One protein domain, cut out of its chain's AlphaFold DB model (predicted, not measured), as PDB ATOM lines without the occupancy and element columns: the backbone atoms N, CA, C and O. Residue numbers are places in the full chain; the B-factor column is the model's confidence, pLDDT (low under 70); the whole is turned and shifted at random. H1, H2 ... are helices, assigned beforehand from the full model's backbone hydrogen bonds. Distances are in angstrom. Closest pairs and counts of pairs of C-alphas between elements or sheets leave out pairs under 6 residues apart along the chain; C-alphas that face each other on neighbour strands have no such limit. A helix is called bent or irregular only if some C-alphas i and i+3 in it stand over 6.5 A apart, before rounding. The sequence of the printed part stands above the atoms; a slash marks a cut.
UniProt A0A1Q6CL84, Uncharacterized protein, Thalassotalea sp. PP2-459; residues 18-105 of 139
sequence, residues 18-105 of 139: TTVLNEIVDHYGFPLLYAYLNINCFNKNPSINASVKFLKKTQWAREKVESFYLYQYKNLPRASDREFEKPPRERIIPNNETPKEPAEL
ATOM      1  N   THR A  18      14.448 -45.785 -11.971       96.69
ATOM      2  CA  THR A  18      14.679 -47.082 -11.330       96.69
ATOM      3  C   THR A  18      13.857 -47.214 -10.050       96.69
ATOM      4  O   THR A  18      13.231 -48.247  -9.849       96.69
ATOM      5  N   THR A  19      13.809 -46.166  -9.221       96.75
ATOM      6  CA  THR A  19      13.006 -46.128  -7.987       96.75
ATOM      7  C   THR A  19      11.523 -46.274  -8.300       96.75
ATOM      8  O   THR A  19      10.877 -47.172  -7.774       96.75
ATOM      9  N   VAL A  20      11.017 -45.463  -9.238       96.62
ATOM     10  CA  VAL A  20       9.621 -45.525  -9.696       96.62
ATOM     11  C   VAL A  20       9.265 -46.931 -10.176       96.62
ATOM     12  O   VAL A  20       8.222 -47.464  -9.808       96.62
ATOM     13  N   LEU A  21      10.132 -47.546 -10.988       96.88
ATOM     14  CA  LEU A  21       9.883 -48.885 -11.509       96.88
ATOM     15  C   LEU A  21       9.929 -49.958 -10.413       96.88
ATOM     16  O   LEU A  21       9.109 -50.868 -10.444       96.88
ATOM     17  N   ASN A  22      10.862 -49.861  -9.463       97.56
ATOM     18  CA  ASN A  22      10.933 -50.788  -8.335       97.56
ATOM     19  C   ASN A  22       9.650 -50.733  -7.503       97.56
ATOM     20  O   ASN A  22       9.062 -51.778  -7.277       97.56
ATOM     21  N   GLU A  23       9.171 -49.543  -7.131       96.38
ATOM     22  CA  GLU A  23       7.956 -49.385  -6.315       96.38
ATOM     23  C   GLU A  23       6.717 -50.007  -6.979       96.38
ATOM     24  O   GLU A  23       5.965 -50.740  -6.340       96.38
ATOM     25  N   ILE A  24       6.509 -49.768  -8.281       97.00
ATOM     26  CA  ILE A  24       5.341 -50.334  -8.978       97.00
ATOM     27  C   ILE A  24       5.470 -51.835  -9.225       97.00
ATOM     28  O   ILE A  24       4.458 -52.529  -9.231       97.00
ATOM     29  N   VAL A  25       6.680 -52.344  -9.473       96.81
ATOM     30  CA  VAL A  25       6.901 -53.779  -9.700       96.81
ATOM     31  C   VAL A  25       6.793 -54.547  -8.389       96.81
ATOM     32  O   VAL A  25       6.230 -55.634  -8.398       96.81
ATOM     33  N   ASP A  26       7.283 -53.984  -7.287       97.06
ATOM     34  CA  ASP A  26       7.174 -54.575  -5.953       97.06
ATOM     35  C   ASP A  26       5.706 -54.713  -5.529       97.06
ATOM     36  O   ASP A  26       5.291 -55.759  -5.042       97.06
ATOM     37  N   HIS A  27       4.886 -53.702  -5.831       96.38
ATOM     38  CA  HIS A  27       3.464 -53.722  -5.493       96.38
ATOM     39  C   HIS A  27       2.598 -54.559  -6.453       96.38
ATOM     40  O   HIS A  27       1.721 -55.297  -6.015       96.38
ATOM     41  N   TYR A  28       2.791 -54.434  -7.772       96.50
ATOM     42  CA  TYR A  28       1.880 -55.013  -8.777       96.50
ATOM     43  C   TYR A  28       2.458 -56.200  -9.554       96.50
ATOM     44  O   TYR A  28       1.715 -56.978 -10.154       96.50
ATOM     45  N   GLY A  29       3.780 -56.332  -9.605       96.62
ATOM     46  CA  GLY A  29       4.465 -57.309 -10.444       96.62
ATOM     47  C   GLY A  29       4.436 -56.985 -11.944       96.62
ATOM     48  O   GLY A  29       3.605 -56.240 -12.468       96.62
ATOM     49  N   PHE A  30       5.365 -57.589 -12.688       96.69
ATOM     50  CA  PHE A  30       5.452 -57.430 -14.145       96.69
ATOM     51  C   PHE A  30       4.207 -57.890 -14.929       96.69
ATOM     52  O   PHE A  30       3.828 -57.178 -15.865       96.69
ATOM     53  N   PRO A  31       3.548 -59.023 -14.598       96.12
ATOM     54  CA  PRO A  31       2.405 -59.502 -15.377       96.12
ATOM     55  C   PRO A  31       1.227 -58.522 -15.373       96.12
ATOM     56  O   PRO A  31       0.650 -58.241 -16.426       96.12
ATOM     57  N   LEU A  32       0.912 -57.945 -14.211       95.81
ATOM     58  CA  LEU A  32      -0.180 -56.986 -14.070       95.81
ATOM     59  C   LEU A  32       0.148 -55.672 -14.786       95.81
ATOM     60  O   LEU A  32      -0.662 -55.151 -15.554       95.81
ATOM     61  N   LEU A  33       1.385 -55.185 -14.644       96.25
ATOM     62  CA  LEU A  33       1.857 -54.015 -15.389       96.25
ATOM     63  C   LEU A  33       1.770 -54.227 -16.904       96.25
ATOM     64  O   LEU A  33       1.379 -53.311 -17.630       96.25
ATOM     65  N   TYR A  34       2.091 -55.423 -17.406       96.44
ATOM     66  CA  TYR A  34       1.908 -55.745 -18.820       96.44
ATOM     67  C   TYR A  34       0.430 -55.719 -19.228       96.44
ATOM     68  O   TYR A  34       0.114 -55.133 -20.263       96.44
ATOM     69  N   ALA A  35      -0.472 -56.271 -18.415       95.50
ATOM     70  CA  ALA A  35      -1.906 -56.280 -18.701       95.50
ATOM     71  C   ALA A  35      -2.491 -54.856 -18.822       95.50
ATOM     72  O   ALA A  35      -3.220 -54.557 -19.770       95.50
ATOM     73  N   TYR A  36      -2.102 -53.938 -17.929       95.31
ATOM     74  CA  TYR A  36      -2.593 -52.552 -17.937       95.31
ATOM     75  C   TYR A  36      -1.896 -51.655 -18.966       95.31
ATOM     76  O   TYR A  36      -2.538 -50.874 -19.686       95.31
ATOM     77  N   LEU A  37      -0.565 -51.732 -19.036       94.69
ATOM     78  CA  LEU A  37       0.247 -50.816 -19.835       94.69
ATOM     79  C   LEU A  37       0.489 -51.329 -21.252       94.69
ATOM     80  O   LEU A  37       0.734 -50.514 -22.144       94.69
ATOM     81  N   ASN A  38       0.392 -52.638 -21.485       94.50
ATOM     82  CA  ASN A  38       0.705 -53.293 -22.754       94.50
ATOM     83  C   ASN A  38       2.078 -52.858 -23.308       94.50
ATOM     84  O   ASN A  38       2.208 -52.465 -24.470       94.50
ATOM     85  N   ILE A  39       3.100 -52.845 -22.443       94.94
ATOM     86  CA  ILE A  39       4.488 -52.529 -22.808       94.94
ATOM     87  C   ILE A  39       5.281 -53.834 -22.861       94.94
ATOM     88  O   ILE A  39       5.467 -54.508 -21.853       94.94
ATOM     89  N   ASN A  40       5.794 -54.172 -24.043       92.81
ATOM     90  CA  ASN A  40       6.406 -55.478 -24.304       92.81
ATOM     91  C   ASN A  40       7.641 -55.804 -23.449       92.81
ATOM     92  O   ASN A  40       7.947 -56.985 -23.291       92.81
ATOM     93  N   CYS A  41       8.352 -54.809 -22.898       93.69
ATOM     94  CA  CYS A  41       9.504 -55.085 -22.034       93.69
ATOM     95  C   CYS A  41       9.106 -55.855 -20.764       93.69
ATOM     96  O   CYS A  41       9.872 -56.710 -20.333       93.69
ATOM     97  N   PHE A  42       7.892 -55.646 -20.246       95.38
ATOM     98  CA  PHE A  42       7.386 -56.335 -19.055       95.38
ATOM     99  C   PHE A  42       6.960 -57.786 -19.310       95.38
ATOM    100  O   PHE A  42       6.833 -58.546 -18.362       95.38
ATOM    101  N   ASN A  43       6.770 -58.182 -20.572       94.88
ATOM    102  CA  ASN A  43       6.420 -59.557 -20.938       94.88
ATOM    103  C   ASN A  43       7.642 -60.345 -21.437       94.88
ATOM    104  O   ASN A  43       7.887 -61.470 -21.021       94.88
ATOM    105  N   LYS A  44       8.444 -59.751 -22.333       91.94
ATOM    106  CA  LYS A  44       9.536 -60.472 -23.011       91.94
ATOM    107  C   LYS A  44      10.822 -60.586 -22.195       91.94
ATOM    108  O   LYS A  44      11.563 -61.543 -22.379       91.94
ATOM    109  N   ASN A  45      11.138 -59.592 -21.369       87.38
ATOM    110  CA  ASN A  45      12.344 -59.596 -20.541       87.38
ATOM    111  C   ASN A  45      12.058 -58.873 -19.213       87.38
ATOM    112  O   ASN A  45      12.518 -57.737 -19.030       87.38
ATOM    113  N   PRO A  46      11.251 -59.489 -18.325       92.56
ATOM    114  CA  PRO A  46      10.817 -58.886 -17.069       92.56
ATOM    115  C   PRO A  46      11.996 -58.762 -16.096       92.56
ATOM    116  O   PRO A  46      12.250 -59.612 -15.250       92.56
ATOM    117  N   SER A  47      12.755 -57.682 -16.247       96.31
ATOM    118  CA  SER A  47      13.864 -57.314 -15.373       96.31
ATOM    119  C   SER A  47      13.888 -55.803 -15.205       96.31
ATOM    120  O   SER A  47      13.686 -55.062 -16.175       96.31
ATOM    121  N   ILE A  48      14.176 -55.336 -13.989       96.56
ATOM    122  CA  ILE A  48      14.302 -53.909 -13.671       96.56
ATOM    123  C   ILE A  48      15.353 -53.254 -14.574       96.56
ATOM    124  O   ILE A  48      15.060 -52.279 -15.263       96.56
ATOM    125  N   ASN A  49      16.552 -53.834 -14.668       95.94
ATOM    126  CA  ASN A  49      17.658 -53.258 -15.440       95.94
ATOM    127  C   ASN A  49      17.346 -53.176 -16.942       95.94
ATOM    128  O   ASN A  49      17.599 -52.149 -17.583       95.94
ATOM    129  N   ALA A  50      16.766 -54.238 -17.509       95.38
ATOM    130  CA  ALA A  50      16.380 -54.271 -18.919       95.38
ATOM    131  C   ALA A  50      15.253 -53.270 -19.215       95.38
ATOM    132  O   ALA A  50      15.319 -52.525 -20.198       95.38
ATOM    133  N   SER A  51      14.258 -53.203 -18.328       96.44
ATOM    134  CA  SER A  51      13.129 -52.280 -18.434       96.44
ATOM    135  C   SER A  51      13.579 -50.825 -18.334       96.44
ATOM    136  O   SER A  51      13.229 -50.030 -19.199       96.44
ATOM    137  N   VAL A  52      14.431 -50.469 -17.368       96.62
ATOM    138  CA  VAL A  52      14.988 -49.109 -17.246       96.62
ATOM    139  C   VAL A  52      15.773 -48.728 -18.501       96.62
ATOM    140  O   VAL A  52      15.597 -47.627 -19.028       96.62
ATOM    141  N   LYS A  53      16.609 -49.630 -19.033       96.06
ATOM    142  CA  LYS A  53      17.355 -49.385 -20.279       96.06
ATOM    143  C   LYS A  53      16.418 -49.133 -21.465       96.06
ATOM    144  O   LYS A  53      16.705 -48.258 -22.281       96.06
ATOM    145  N   PHE A  54      15.308 -49.865 -21.554       96.12
ATOM    146  CA  PHE A  54      14.276 -49.662 -22.571       96.12
ATOM    147  C   PHE A  54      13.545 -48.322 -22.390       96.12
ATOM    148  O   PHE A  54      13.510 -47.510 -23.312       96.12
ATOM    149  N   LEU A  55      13.040 -48.032 -21.188       95.88
ATOM    150  CA  LEU A  55      12.290 -46.808 -20.879       95.88
ATOM    151  C   LEU A  55      13.142 -45.534 -21.051       95.88
ATOM    152  O   LEU A  55      12.633 -44.488 -21.456       95.88
ATOM    153  N   LYS A  56      14.463 -45.610 -20.835       95.50
ATOM    154  CA  LYS A  56      15.395 -44.515 -21.168       95.50
ATOM    155  C   LYS A  56      15.451 -44.208 -22.670       95.50
ATOM    156  O   LYS A  56      15.657 -43.057 -23.036       95.50
ATOM    157  N   LYS A  57      15.245 -45.199 -23.539       96.31
ATOM    158  CA  LYS A  57      15.249 -45.026 -25.005       96.31
ATOM    159  C   LYS A  57      13.866 -44.718 -25.578       96.31
ATOM    160  O   LYS A  57      13.767 -44.137 -26.651       96.31
ATOM    161  N   THR A  58      12.802 -45.107 -24.882       96.38
ATOM    162  CA  THR A  58      11.426 -45.012 -25.377       96.38
ATOM    163  C   THR A  58      10.616 -44.044 -24.519       96.38
ATOM    164  O   THR A  58       9.995 -44.439 -23.534       96.38
ATOM    165  N   GLN A  59      10.631 -42.763 -24.904       95.75
ATOM    166  CA  GLN A  59      10.039 -41.663 -24.132       95.75
ATOM    167  C   GLN A  59       8.549 -41.877 -23.829       95.75
ATOM    168  O   GLN A  59       8.167 -41.875 -22.664       95.75
ATOM    169  N   TRP A  60       7.725 -42.174 -24.842       95.31
ATOM    170  CA  TRP A  60       6.285 -42.398 -24.641       95.31
ATOM    171  C   TRP A  60       5.998 -43.531 -23.641       95.31
ATOM    172  O   TRP A  60       5.023 -43.480 -22.894       95.31
ATOM    173  N   ALA A  61       6.845 -44.568 -23.606       96.31
ATOM    174  CA  ALA A  61       6.682 -45.690 -22.688       96.31
ATOM    175  C   ALA A  61       7.048 -45.281 -21.257       96.31
ATOM    176  O   ALA A  61       6.348 -45.653 -20.319       96.31
ATOM    177  N   ARG A  62       8.101 -44.472 -21.098       96.75
ATOM    178  CA  ARG A  62       8.486 -43.877 -19.812       96.75
ATOM    179  C   ARG A  62       7.373 -43.010 -19.247       96.75
ATOM    180  O   ARG A  62       6.965 -43.229 -18.115       96.75
ATOM    181  N   GLU A  63       6.831 -42.102 -20.050       96.44
ATOM    182  CA  GLU A  63       5.731 -41.221 -19.641       96.44
ATOM    183  C   GLU A  63       4.466 -42.012 -19.288       96.44
ATOM    184  O   GLU A  63       3.722 -41.650 -18.375       96.44
ATOM    185  N   LYS A  64       4.223 -43.131 -19.975       96.56
ATOM    186  CA  LYS A  64       3.114 -44.028 -19.651       96.56
ATOM    187  C   LYS A  64       3.299 -44.695 -18.285       96.56
ATOM    188  O   LYS A  64       2.343 -44.754 -17.516       96.56
ATOM    189  N   VAL A  65       4.511 -45.158 -17.975       97.38
ATOM    190  CA  VAL A  65       4.867 -45.734 -16.665       97.38
ATOM    191  C   VAL A  65       4.795 -44.677 -15.561       97.38
ATOM    192  O   VAL A  65       4.215 -44.925 -14.512       97.38
ATOM    193  N   GLU A  66       5.312 -43.475 -15.804       96.69
ATOM    194  CA  GLU A  66       5.268 -42.366 -14.845       96.69
ATOM    195  C   GLU A  66       3.835 -41.871 -14.597       96.69
ATOM    196  O   GLU A  66       3.458 -41.604 -13.460       96.69
ATOM    197  N   SER A  67       2.989 -41.824 -15.631       95.69
ATOM    198  CA  SER A  67       1.560 -41.530 -15.455       95.69
ATOM    199  C   SER A  67       0.854 -42.607 -14.634       95.69
ATOM    200  O   SER A  67       0.016 -42.289 -13.795       95.69
ATOM    201  N   PHE A  68       1.184 -43.880 -14.863       96.75
ATOM    202  CA  PHE A  68       0.653 -44.980 -14.061       96.75
ATOM    203  C   PHE A  68       1.090 -44.858 -12.598       96.75
ATOM    204  O   PHE A  68       0.266 -45.002 -11.702       96.75
ATOM    205  N   TYR A  69       2.351 -44.503 -12.356       96.38
ATOM    206  CA  TYR A  69       2.856 -44.250 -11.012       96.38
ATOM    207  C   TYR A  69       2.077 -43.143 -10.291       96.38
ATOM    208  O   TYR A  69       1.657 -43.333  -9.157       96.38
ATOM    209  N   LEU A  70       1.819 -42.010 -10.948       93.69
ATOM    210  CA  LEU A  70       1.083 -40.902 -10.329       93.69
ATOM    211  C   LEU A  70      -0.373 -41.262  -9.995       93.69
ATOM    212  O   LEU A  70      -0.844 -40.975  -8.898       93.69
ATOM    213  N   TYR A  71      -1.097 -41.882 -10.928       93.62
ATOM    214  CA  TYR A  71      -2.554 -42.026 -10.796       93.62
ATOM    215  C   TYR A  71      -3.020 -43.388 -10.299       93.62
ATOM    216  O   TYR A  71      -4.122 -43.479  -9.782       93.62
ATOM    217  N   GLN A  72      -2.238 -44.450 -10.493       95.00
ATOM    218  CA  GLN A  72      -2.583 -45.778  -9.981       95.00
ATOM    219  C   GLN A  72      -1.831 -46.047  -8.684       95.00
ATOM    220  O   GLN A  72      -2.455 -46.373  -7.688       95.00
ATOM    221  N   TYR A  73      -0.515 -45.821  -8.650       95.12
ATOM    222  CA  TYR A  73       0.273 -46.135  -7.454       95.12
ATOM    223  C   TYR A  73       0.200 -45.059  -6.360       95.12
ATOM    224  O   TYR A  73      -0.054 -45.373  -5.207       95.12
ATOM    225  N   LYS A  74       0.385 -43.776  -6.695       93.00
ATOM    226  CA  LYS A  74       0.187 -42.659  -5.747       93.00
ATOM    227  C   LYS A  74      -1.279 -42.242  -5.629       93.00
ATOM    228  O   LYS A  74      -1.597 -41.418  -4.772       93.00
ATOM    229  N   ASN A  75      -2.140 -42.797  -6.489       92.81
ATOM    230  CA  ASN A  75      -3.589 -42.608  -6.479       92.81
ATOM    231  C   ASN A  75      -3.991 -41.125  -6.339       92.81
ATOM    232  O   ASN A  75      -4.864 -40.737  -5.560       92.81
ATOM    233  N   LEU A  76      -3.272 -40.278  -7.084       90.38
ATOM    234  CA  LEU A  76      -3.526 -38.847  -7.157       90.38
ATOM    235  C   LEU A  76      -4.806 -38.574  -7.951       90.38
ATOM    236  O   LEU A  76      -5.149 -39.342  -8.860       90.38
ATOM    237  N   PRO A  77      -5.512 -37.470  -7.663       88.25
ATOM    238  CA  PRO A  77      -6.664 -37.095  -8.457       88.25
ATOM    239  C   PRO A  77      -6.255 -36.815  -9.905       88.25
ATOM    240  O   PRO A  77      -5.112 -36.491 -10.237       88.25
ATOM    241  N   ARG A  78      -7.230 -36.968 -10.799       86.44
ATOM    242  CA  ARG A  78      -7.048 -36.696 -12.221       86.44
ATOM    243  C   ARG A  78      -6.661 -35.219 -12.397       86.44
ATOM    244  O   ARG A  78      -7.451 -34.342 -12.066       86.44
ATOM    245  N   ALA A  79      -5.482 -34.960 -12.966       88.44
ATOM    246  CA  ALA A  79      -5.063 -33.615 -13.353       88.44
ATOM    247  C   ALA A  79      -6.053 -32.931 -14.328       88.44
ATOM    248  O   ALA A  79      -6.880 -33.574 -14.980       88.44
ATOM    249  N   SER A  80      -5.956 -31.608 -14.459       89.88
ATOM    250  CA  SER A  80      -6.734 -30.877 -15.469       89.88
ATOM    251  C   SER A  80      -6.300 -31.256 -16.891       89.88
ATOM    252  O   SER A  80      -5.164 -31.686 -17.101       89.88
ATOM    253  N   ASP A  81      -7.169 -31.067 -17.887       90.88
ATOM    254  CA  ASP A  81      -6.850 -31.435 -19.276       90.88
ATOM    255  C   ASP A  81      -5.600 -30.703 -19.805       90.88
ATOM    256  O   ASP A  81      -4.749 -31.328 -20.435       90.88
ATOM    257  N   ARG A  82      -5.420 -29.423 -19.439       91.50
ATOM    258  CA  ARG A  82      -4.221 -28.629 -19.782       91.50
ATOM    259  C   ARG A  82      -2.935 -29.201 -19.184       91.50
ATOM    260  O   ARG A  82      -1.881 -29.139 -19.804       91.50
ATOM    261  N   GLU A  83      -3.001 -29.746 -17.971       90.19
ATOM    262  CA  GLU A  83      -1.850 -30.400 -17.340       90.19
ATOM    263  C   GLU A  83      -1.624 -31.809 -17.908       90.19
ATOM    264  O   GLU A  83      -0.490 -32.276 -17.989       90.19
ATOM    265  N   PHE A  84      -2.674 -32.501 -18.357       89.25
ATOM    266  CA  PHE A  84      -2.539 -33.817 -18.987       89.25
ATOM    267  C   PHE A  84      -1.810 -33.789 -20.328       89.25
ATOM    268  O   PHE A  84      -1.156 -34.781 -20.657       89.25
ATOM    269  N   GLU A  85      -1.905 -32.682 -21.067       91.44
ATOM    270  CA  GLU A  85      -1.142 -32.454 -22.300       91.44
ATOM    271  C   GLU A  85       0.369 -32.396 -22.048       91.44
ATOM    272  O   GLU A  85       1.155 -32.743 -22.931       91.44
ATOM    273  N   LYS A  86       0.787 -32.019 -20.835       92.81
ATOM    274  CA  LYS A  86       2.197 -31.969 -20.451       92.81
ATOM    275  C   LYS A  86       2.730 -33.354 -20.060       92.81
ATOM    276  O   LYS A  86       1.973 -34.204 -19.555       92.81
ATOM    277  N   PRO A  87       4.049 -33.580 -20.212       93.00
ATOM    278  CA  PRO A  87       4.715 -34.763 -19.687       93.00
ATOM    279  C   PRO A  87       4.468 -34.934 -18.179       93.00
ATOM    280  O   PRO A  87       4.388 -33.942 -17.457       93.00
ATOM    281  N   PRO A  88       4.410 -36.170 -17.648       93.31
ATOM    282  CA  PRO A  88       4.061 -36.427 -16.245       93.31
ATOM    283  C   PRO A  88       4.941 -35.706 -15.220       93.31
ATOM    284  O   PRO A  88       4.444 -35.297 -14.175       93.31
ATOM    285  N   ARG A  89       6.233 -35.529 -15.525       91.44
ATOM    286  CA  ARG A  89       7.197 -34.811 -14.673       91.44
ATOM    287  C   ARG A  89       6.996 -33.293 -14.648       91.44
ATOM    288  O   ARG A  89       7.459 -32.654 -13.716       91.44
ATOM    289  N   GLU A  90       6.321 -32.733 -15.649       90.75
ATOM    290  CA  GLU A  90       6.069 -31.291 -15.794       90.75
ATOM    291  C   GLU A  90       4.661 -30.891 -15.334       90.75
ATOM    292  O   GLU A  90       4.274 -29.728 -15.436       90.75
ATOM    293  N   ARG A  91       3.872 -31.847 -14.834       90.94
ATOM    294  CA  ARG A  91       2.539 -31.567 -14.298       90.94
ATOM    295  C   ARG A  91       2.652 -30.905 -12.936       90.94
ATOM    296  O   ARG A  91       3.415 -31.368 -12.085       90.94
ATOM    297  N   ILE A  92       1.853 -29.863 -12.737       87.88
ATOM    298  CA  ILE A  92       1.716 -29.182 -11.449       87.88
ATOM    299  C   ILE A  92       0.643 -29.907 -10.632       87.88
ATOM    300  O   ILE A  92      -0.488 -30.060 -11.094       87.88
ATOM    301  N   ILE A  93       1.003 -30.352  -9.425       82.81
ATOM    302  CA  ILE A  93       0.082 -30.967  -8.460       82.81
ATOM    303  C   ILE A  93      -0.123 -29.960  -7.323       82.81
ATOM    304  O   ILE A  93       0.865 -29.515  -6.734       82.81
ATOM    305  N   PRO A  94      -1.360 -29.533  -7.026       80.38
ATOM    306  CA  PRO A  94      -1.595 -28.539  -5.986       80.38
ATOM    307  C   PRO A  94      -1.204 -29.087  -4.605       80.38
ATOM    308  O   PRO A  94      -1.502 -30.229  -4.267       80.38
ATOM    309  N   ASN A  95      -0.573 -28.247  -3.778       71.31
ATOM    310  CA  ASN A  95       0.052 -28.629  -2.499       71.31
ATOM    311  C   ASN A  95      -0.898 -29.271  -1.468       71.31
ATOM    312  O   ASN A  95      -0.430 -29.824  -0.478       71.31
ATOM    313  N   ASN A  96      -2.213 -29.179  -1.664       72.94
ATOM    314  CA  ASN A  96      -3.210 -29.726  -0.744       72.94
ATOM    315  C   ASN A  96      -3.523 -31.215  -0.994       72.94
ATOM    316  O   ASN A  96      -4.358 -31.797  -0.305       72.94
ATOM    317  N   GLU A  97      -2.909 -31.827  -2.007       71.06
ATOM    318  CA  GLU A  97      -3.163 -33.213  -2.391       71.06
ATOM    319  C   GLU A  97      -2.037 -34.125  -1.905       71.06
ATOM    320  O   GLU A  97      -0.879 -33.989  -2.298       71.06
ATOM    321  N   THR A  98      -2.381 -35.091  -1.058       74.44
ATOM    322  CA  THR A  98      -1.448 -36.121  -0.596       74.44
ATOM    323  C   THR A  98      -1.657 -37.420  -1.376       74.44
ATOM    324  O   THR A  98      -2.810 -37.784  -1.635       74.44
ATOM    325  N   PRO A  99      -0.581 -38.157  -1.715       82.31
ATOM    326  CA  PRO A  99      -0.701 -39.512  -2.240       82.31
ATOM    327  C   PRO A  99      -1.575 -40.391  -1.342       82.31
ATOM    328  O   PRO A  99      -1.478 -40.318  -0.116       82.31
ATOM    329  N   LYS A 100      -2.418 -41.217  -1.957       86.75
ATOM    330  CA  LYS A 100      -3.251 -42.211  -1.268       86.75
ATOM    331  C   LYS A 100      -2.639 -43.601  -1.412       86.75
ATOM    332  O   LYS A 100      -1.615 -43.773  -2.075       86.75
ATOM    333  N   GLU A 101      -3.283 -44.586  -0.795       89.75
ATOM    334  CA  GLU A 101      -2.941 -45.990  -1.001       89.75
ATOM    335  C   GLU A 101      -3.043 -46.363  -2.491       89.75
ATOM    336  O   GLU A 101      -3.928 -45.839  -3.191       89.75
ATOM    337  N   PRO A 102      -2.138 -47.231  -2.987       94.44
ATOM    338  CA  PRO A 102      -2.157 -47.686  -4.369       94.44
ATOM    339  C   PRO A 102      -3.508 -48.281  -4.760       94.44
ATOM    340  O   PRO A 102      -4.138 -48.996  -3.988       94.44
ATOM    341  N   ALA A 103      -3.946 -48.004  -5.985       92.94
ATOM    342  CA  ALA A 103      -5.175 -48.555  -6.532       92.94
ATOM    343  C   ALA A 103      -5.106 -50.087  -6.559       92.94
ATOM    344  O   ALA A 103      -4.100 -50.659  -6.989       92.94
ATOM    345  N   GLU A 104      -6.187 -50.742  -6.150       93.38
ATOM    346  CA  GLU A 104      -6.357 -52.179  -6.320       93.38
ATOM    347  C   GLU A 104      -6.597 -52.471  -7.803       93.38
ATOM    348  O   GLU A 104      -7.543 -51.969  -8.410       93.38
ATOM    349  N   LEU A 105      -5.698 -53.244  -8.410       93.00
ATOM    350  CA  LEU A 105      -5.745 -53.576  -9.829       93.00
ATOM    351  C   LEU A 105      -5.913 -55.085  -9.988       93.00
ATOM    352  O   LEU A 105      -5.087 -55.853  -9.497       93.00
TER     353      LEU A 105
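Overview. This is residues 18 to 105 of the 139 residues of an uncharacterized protein of Thalassotalea sp. PP2-459 (UniProt A0A1Q6CL84). A bent helix, H1, is folded over a V made by H3 and H4: its first arm, H1a, bridges the two, and the three make a triangle. The second arm, H1b, turns off sharply to meet the short H2, and beyond H4 a wide loop with the tiny H5 swings away to Asn 96 and folds back. The printed part has 88 residues and five named helices, H1 to H5 in order, with no named strand: all helix. It is compact, with a radius of gyration of the C-alphas of 13.1 A and spans of 38 by 26 by 20 A.

Arrangement. H1, residues 18 to 37, was assigned as one helix by its hydrogen bonds but is bent, with C-alphas 27 and 30 9.6 A apart; its arms H1a, residues 18 to 27, and H1b, residues 30 to 37, are about perpendicular at 78 degrees. H1b touches H2, residues 41 to 44, the closest C-alphas being those of Phe 30 and Phe 42, 5.4 A apart. H1a touches H3, residues 48 to 57, at a steep tilt of 51 degrees, opposite ways, closest at C-alphas Thr 18 and Val 52, 6.3 A. H1a also touches H4, residues 59 to 73, at C-alphas Ile 24 and Tyr 73, 6.8 A. H3 and H4 only just touch, only at the corner, with 3 pairs of C-alphas within 8 A, the closest those of Leu 55 and Arg 62, 4.9 A. H5, residues 81 to 84, touches no helix. Every O i to N i+4 pair is within hydrogen-bond range in H1a, H1b and H4, and 5 of 6 in H3; H2 and H5 are too short for such a pair.

Along the chain. H1a is 14.3 A long from C-alpha 18 at (14.679, -47.082, -11.330), H1b 10.2 A, H3 14.4 A and H4 19.8 A, ending at C-alpha 73 at (0.273, -46.135, -7.454). H5 ends at C-alpha 84 at (-2.539, -33.817, -18.987).

Size, cuts and confidence. The two C-alphas farthest apart, those of Lys 44 and Asn 96, are 40.0 A apart. The printed part has no cut, no link between helices is long, and no printed residue is under 70 in pLDDT.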